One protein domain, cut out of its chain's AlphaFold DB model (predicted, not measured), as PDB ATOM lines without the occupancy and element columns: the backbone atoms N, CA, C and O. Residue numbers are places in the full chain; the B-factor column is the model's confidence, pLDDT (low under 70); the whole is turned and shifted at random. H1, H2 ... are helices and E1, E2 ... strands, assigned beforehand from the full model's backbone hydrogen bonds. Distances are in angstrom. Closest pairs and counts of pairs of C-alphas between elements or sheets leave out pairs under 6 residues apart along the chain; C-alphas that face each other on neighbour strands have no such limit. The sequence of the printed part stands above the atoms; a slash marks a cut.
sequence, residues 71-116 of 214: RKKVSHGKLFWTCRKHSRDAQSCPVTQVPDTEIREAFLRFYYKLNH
ATOM      1  N   ARG A  71       4.881  80.230 -32.841       88.94
ATOM      2  CA  ARG A  71       3.852  79.972 -33.852       88.94
ATOM      3  C   ARG A  71       2.589  80.760 -33.529       88.94
ATOM      4  O   ARG A  71       2.257  80.933 -32.358       88.94
ATOM      5  N   LYS A  72       1.859  81.159 -34.567       90.19
ATOM      6  CA  LYS A  72       0.525  81.750 -34.427       90.19
ATOM      7  C   LYS A  72      -0.496  80.669 -34.069       90.19
ATOM      8  O   LYS A  72      -0.473  79.574 -34.639       90.19
ATOM      9  N   LYS A  73      -1.396  80.990 -33.146       89.56
ATOM     10  CA  LYS A  73      -2.561  80.193 -32.759       89.56
ATOM     11  C   LYS A  73      -3.757  81.131 -32.642       89.56
ATOM     12  O   LYS A  73      -3.678  82.139 -31.949       89.56
ATOM     13  N   VAL A  74      -4.857  80.805 -33.311       90.50
ATOM     14  CA  VAL A  74      -6.121  81.536 -33.158       90.50
ATOM     15  C   VAL A  74      -6.988  80.774 -32.164       90.50
ATOM     16  O   VAL A  74      -7.170  79.567 -32.307       90.50
ATOM     17  N   SER A  75      -7.488  81.467 -31.145       89.12
ATOM     18  CA  SER A  75      -8.406  80.915 -30.147       89.12
ATOM     19  C   SER A  75      -9.497  81.938 -29.850       89.12
ATOM     20  O   SER A  75      -9.186  83.095 -29.579       89.12
ATOM     21  N   HIS A  76     -10.768  81.533 -29.937       90.25
ATOM     22  CA  HIS A  76     -11.933  82.415 -29.747       90.25
ATOM     23  C   HIS A  76     -11.850  83.735 -30.545       90.25
ATOM     24  O   HIS A  76     -12.110  84.812 -30.017       90.25
ATOM     25  N   GLY A  77     -11.402  83.664 -31.804       88.12
ATOM     26  CA  GLY A  77     -11.237  84.837 -32.676       88.12
ATOM     27  C   GLY A  77     -10.054  85.753 -32.331       88.12
ATOM     28  O   GLY A  77      -9.815  86.721 -33.045       88.12
ATOM     29  N   LYS A  78      -9.281  85.451 -31.280       90.25
ATOM     30  CA  LYS A  78      -8.089  86.209 -30.877       90.25
ATOM     31  C   LYS A  78      -6.815  85.495 -31.322       90.25
ATOM     32  O   LYS A  78      -6.729  84.266 -31.270       90.25
ATOM     33  N   LEU A  79      -5.823  86.269 -31.759       91.62
ATOM     34  CA  LEU A  79      -4.533  85.754 -32.214       91.62
ATOM     35  C   LEU A  79      -3.519  85.760 -31.067       91.62
ATOM     36  O   LEU A  79      -3.299  86.782 -30.418       91.62
ATOM     37  N   PHE A  80      -2.885  84.613 -30.855       93.88
ATOM     38  CA  PHE A  80      -1.840  84.399 -29.864       93.88
ATOM     39  C   PHE A  80      -0.579  83.852 -30.524       93.88
ATOM     40  O   PHE A  80      -0.628  83.140 -31.530       93.88
ATOM     41  N   TRP A  81       0.553  84.134 -29.902       94.25
ATOM     42  CA  TRP A  81       1.852  83.578 -30.223       94.25
ATOM     43  C   TRP A  81       2.251  82.599 -29.130       94.25
ATOM     44  O   TRP A  81       2.314  82.953 -27.957       94.25
ATOM     45  N   THR A  82       2.560  81.363 -29.504       93.94
ATOM     46  CA  THR A  82       2.975  80.318 -28.559       93.94
ATOM     47  C   THR A  82       4.332  79.754 -28.953       93.94
ATOM     48  O   THR A  82       4.582  79.499 -30.131       93.94
ATOM     49  N   CYS A  83       5.203  79.517 -27.975       94.38
ATOM     50  CA  CYS A  83       6.464  78.807 -28.178       94.38
ATOM     51  C   CYS A  83       6.213  77.416 -28.800       94.38
ATOM     52  O   CYS A  83       5.374  76.653 -28.308       94.38
ATOM     53  N   ARG A  84       6.934  77.053 -29.878       92.12
ATOM     54  CA  ARG A  84       6.768  75.745 -30.552       92.12
ATOM     55  C   ARG A  84       7.014  74.573 -29.594       92.12
ATOM     56  O   ARG A  84       6.290  73.583 -29.676       92.12
ATOM     57  N   LYS A  85       7.999  74.680 -28.694       91.94
ATOM     58  CA  LYS A  85       8.337  73.624 -27.729       91.94
ATOM     59  C   LYS A  85       7.259  73.464 -26.649       91.94
ATOM     60  O   LYS A  85       6.767  72.357 -26.477       91.94
ATOM     61  N   HIS A  86       6.805  74.571 -26.053       93.00
ATOM     62  CA  HIS A  86       5.679  74.582 -25.102       93.00
ATOM     63  C   HIS A  86       4.388  74.024 -25.723       93.00
ATOM     64  O   HIS A  86       3.654  73.270 -25.099       93.00
ATOM     65  N   SER A  87       4.114  74.364 -26.988       90.00
ATOM     66  CA  SER A  87       2.935  73.864 -27.704       90.00
ATOM     67  C   SER A  87       2.958  72.353 -27.949       90.00
ATOM     68  O   SER A  87       1.895  71.799 -28.222       90.00
ATOM     69  N   ARG A  88       4.135  71.715 -27.963       89.81
ATOM     70  CA  ARG A  88       4.271  70.257 -28.106       89.81
ATOM     71  C   ARG A  88       4.174  69.571 -26.752       89.81
ATOM     72  O   ARG A  88       3.512  68.550 -26.643       89.81
ATOM     73  N   ASP A  89       4.831  70.149 -25.758       90.25
ATOM     74  CA  ASP A  89       4.828  69.680 -24.383       90.25
ATOM     75  C   ASP A  89       5.001  70.879 -23.440       90.25
ATOM     76  O   ASP A  89       5.993  71.611 -23.511       90.25
ATOM     77  N   ALA A  90       4.029  71.075 -22.550       88.75
ATOM     78  CA  ALA A  90       4.008  72.198 -21.621       88.75
ATOM     79  C   ALA A  90       5.165  72.147 -20.608       88.75
ATOM     80  O   ALA A  90       5.621  73.201 -20.165       88.75
ATOM     81  N   GLN A  91       5.680  70.954 -20.285       90.81
ATOM     82  CA  GLN A  91       6.811  70.786 -19.362       90.81
ATOM     83  C   GLN A  91       8.145  71.179 -20.002       90.81
ATOM     84  O   GLN A  91       9.083  71.607 -19.333       90.81
ATOM     85  N   SER A  92       8.227  71.091 -21.327       91.31
ATOM     86  CA  SER A  92       9.451  71.343 -22.078       91.31
ATOM     87  C   SER A  92       9.844  72.827 -22.180       91.31
ATOM     88  O   SER A  92      10.976  73.134 -22.572       91.31
ATOM     89  N   CYS A  93       8.931  73.762 -21.898       92.69
ATOM     90  CA  CYS A  93       9.223  75.195 -21.817       92.69
ATOM     91  C   CYS A  93       8.122  75.920 -21.020       92.69
ATOM     92  O   CYS A  93       6.960  75.794 -21.397       92.69
ATOM     93  N   PRO A  94       8.444  76.736 -19.999       93.19
ATOM     94  CA  PRO A  94       7.434  77.408 -19.173       93.19
ATOM     95  C   PRO A  94       6.818  78.656 -19.833       93.19
ATOM     96  O   PRO A  94       5.916  79.266 -19.268       93.19
ATOM     97  N   VAL A  95       7.304  79.070 -21.012       92.00
ATOM     98  CA  VAL A  95       6.808  80.273 -21.699       92.00
ATOM     99  C   VAL A  95       5.411  80.029 -22.257       92.00
ATOM    100  O   VAL A  95       5.234  79.250 -23.196       92.00
ATOM    101  N   THR A  96       4.438  80.739 -21.693       89.75
ATOM    102  CA  THR A  96       3.030  80.684 -22.081       89.75
ATOM    103  C   THR A  96       2.756  81.465 -23.369       89.75
ATOM    104  O   THR A  96       3.638  82.070 -23.984       89.75
ATOM    105  N   GLN A  97       1.509  81.396 -23.833       91.69
ATOM    106  CA  GLN A  97       1.066  82.140 -25.005       91.69
ATOM    107  C   GLN A  97       1.006  83.651 -24.729       91.69
ATOM    108  O   GLN A  97       0.528  84.070 -23.679       91.69
ATOM    109  N   VAL A  98       1.427  84.453 -25.705       93.50
ATOM    110  CA  VAL A  98       1.398  85.921 -25.658       93.50
ATOM    111  C   VAL A  98       0.400  86.430 -26.703       93.50
ATOM    112  O   VAL A  98       0.472  85.991 -27.856       93.50
ATOM    113  N   PRO A  99      -0.548  87.317 -26.363       94.56
ATOM    114  CA  PRO A  99      -1.445  87.930 -27.343       94.56
ATOM    115  C   PRO A  99      -0.693  88.704 -28.440       94.56
ATOM    116  O   PRO A  99       0.309  89.364 -28.178       94.56
ATOM    117  N   ASP A 100      -1.194  88.673 -29.679       93.06
ATOM    118  CA  ASP A 100      -0.613  89.438 -30.801       93.06
ATOM    119  C   ASP A 100      -0.579  90.947 -30.537       93.06
ATOM    120  O   ASP A 100       0.365  91.626 -30.939       93.06
ATOM    121  N   THR A 101      -1.584  91.462 -29.827       93.50
ATOM    122  CA  THR A 101      -1.683  92.872 -29.432       93.50
ATOM    123  C   THR A 101      -0.511  93.285 -28.547       93.50
ATOM    124  O   THR A 101       0.146  94.281 -28.835       93.50
ATOM    125  N   GLU A 102      -0.165  92.473 -27.548       94.75
ATOM    126  CA  GLU A 102       0.958  92.749 -26.648       94.75
ATOM    127  C   GLU A 102       2.297  92.746 -27.391       94.75
ATOM    128  O   GLU A 102       3.145  93.606 -27.148       94.75
ATOM    129  N   ILE A 103       2.485  91.824 -28.344       93.56
ATOM    130  CA  ILE A 103       3.696  91.798 -29.178       93.56
ATOM    131  C   ILE A 103       3.788  93.057 -30.043       93.56
ATOM    132  O   ILE A 103       4.859  93.660 -30.133       93.56
ATOM    133  N   ARG A 104       2.678  93.487 -30.653       93.62
ATOM    134  CA  ARG A 104       2.631  94.725 -31.447       93.62
ATOM    135  C   ARG A 104       2.960  95.948 -30.608       93.62
ATOM    136  O   ARG A 104       3.791  96.753 -31.016       93.62
ATOM    137  N   GLU A 105       2.354  96.074 -29.437       95.94
ATOM    138  CA  GLU A 105       2.595  97.191 -28.523       95.94
ATOM    139  C   GLU A 105       4.028  97.192 -27.987       95.94
ATOM    140  O   GLU A 105       4.661  98.243 -27.886       95.94
ATOM    141  N   ALA A 106       4.582  96.022 -27.661       94.75
ATOM    142  CA  ALA A 106       5.986  95.890 -27.286       94.75
ATOM    143  C   ALA A 106       6.914  96.317 -28.431       94.75
ATOM    144  O   ALA A 106       7.845  97.092 -28.200       94.75
ATOM    145  N   PHE A 107       6.630  95.882 -29.662       94.50
ATOM    146  CA  PHE A 107       7.392  96.275 -30.843       94.50
ATOM    147  C   PHE A 107       7.317  97.783 -31.099       94.50
ATOM    148  O   PHE A 107       8.351  98.408 -31.312       94.50
ATOM    149  N   LEU A 108       6.128  98.385 -31.026       95.69
ATOM    150  CA  LEU A 108       5.954  99.828 -31.201       95.69
ATOM    151  C   LEU A 108       6.715 100.614 -30.133       95.69
ATOM    152  O   LEU A 108       7.450 101.539 -30.464       95.69
ATOM    153  N   ARG A 109       6.617 100.219 -28.857       96.12
ATOM    154  CA  ARG A 109       7.389 100.852 -27.773       96.12
ATOM    155  C   ARG A 109       8.891 100.759 -28.016       96.12
ATOM    156  O   ARG A 109       9.594 101.748 -27.824       96.12
ATOM    157  N   PHE A 110       9.381  99.592 -28.432       94.19
ATOM    158  CA  PHE A 110      10.782  99.413 -28.808       94.19
ATOM    159  C   PHE A 110      11.163 100.332 -29.973       94.19
ATOM    160  O   PHE A 110      12.139 101.071 -29.870       94.19
ATOM    161  N   TYR A 111      10.365 100.338 -31.037       94.00
ATOM    162  CA  TYR A 111      10.605 101.130 -32.234       94.00
ATOM    163  C   TYR A 111      10.635 102.631 -31.940       94.00
ATOM    164  O   TYR A 111      11.578 103.306 -32.340       94.00
ATOM    165  N   TYR A 112       9.662 103.163 -31.195       95.62
ATOM    166  CA  TYR A 112       9.632 104.585 -30.850       95.62
ATOM    167  C   TYR A 112      10.820 104.992 -29.978       95.62
ATOM    168  O   TYR A 112      11.430 106.027 -30.235       95.62
ATOM    169  N   LYS A 113      11.201 104.160 -28.998       95.00
ATOM    170  CA  LYS A 113      12.408 104.395 -28.191       95.00
ATOM    171  C   LYS A 113      13.670 104.379 -29.049       95.00
ATOM    172  O   LYS A 113      14.506 105.267 -28.916       95.00
ATOM    173  N   LEU A 114      13.793 103.400 -29.944       93.62
ATOM    174  CA  LEU A 114      14.932 103.293 -30.848       93.62
ATOM    175  C   LEU A 114      15.005 104.494 -31.791       93.62
ATOM    176  O   LEU A 114      16.079 105.049 -31.972       93.62
ATOM    177  N   ASN A 115      13.874 104.917 -32.356       93.25
ATOM    178  CA  ASN A 115      13.816 106.047 -33.275       93.25
ATOM    179  C   ASN A 115      14.165 107.370 -32.577       93.25
ATOM    180  O   ASN A 115      14.891 108.182 -33.142       93.25
ATOM    181  N   HIS A 116      13.698 107.570 -31.341       94.62
ATOM    182  CA  HIS A 116      14.008 108.770 -30.562       94.62
ATOM    183  C   HIS A 116      15.492 108.859 -30.177       94.62
ATOM    184  O   HIS A 116      16.070 109.940 -30.178       94.62
TER     185      HIS A 116
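AT A GLANCE: This is residues 71 to 116 of the 214 residues of the protein "Zn_ribbon_recom domain-containing protein" of Pseudoflavonifractor sp. An44 (UniProt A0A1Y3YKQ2). A small body, a strand hairpin E1 and E2 with short helix H1 at one end and a loop folding back beside E2, has an arm, residues 104 to 116 of long helix H2, sticking out. The 46 printed residues run E1, E2, H1, H2, mixed in class, with one antiparallel sheet, E1 - E2. The whole is loose, radius of gyration of the C-alphas 13.2 A, and flat, spanning 41 by 25 by 12 A.

IN THESE COORDINATES: Find C-alpha 71 at (3.852, 79.972, -33.852); E1 runs from there to 75. E2 is residues 78 to 83, 16.5 A; H1 is 84 to 88. H2, residues 100 to 116, runs 24.2 A to C-alpha 116 at (14.008, 108.770, -30.562).

HOW THE PARTS SIT: In the hairpin E1 and E2, at 143 degrees, look for N 73 and O 80, 2.8 A apart. Residues 80 to 81 of E2 also pair antiparallel with 98 to 99. The closest C-alphas of E2 and H2, Phe 80 and Asp 100, are 5.3 A apart. H1 and H2 are apart. In both helices every O i to N i+4 pair is within hydrogen-bond range.

THE WHOLE: The printed part has no cut. The H1 to H2 link is long, 11 residues. No printed residue is under pLDDT 70.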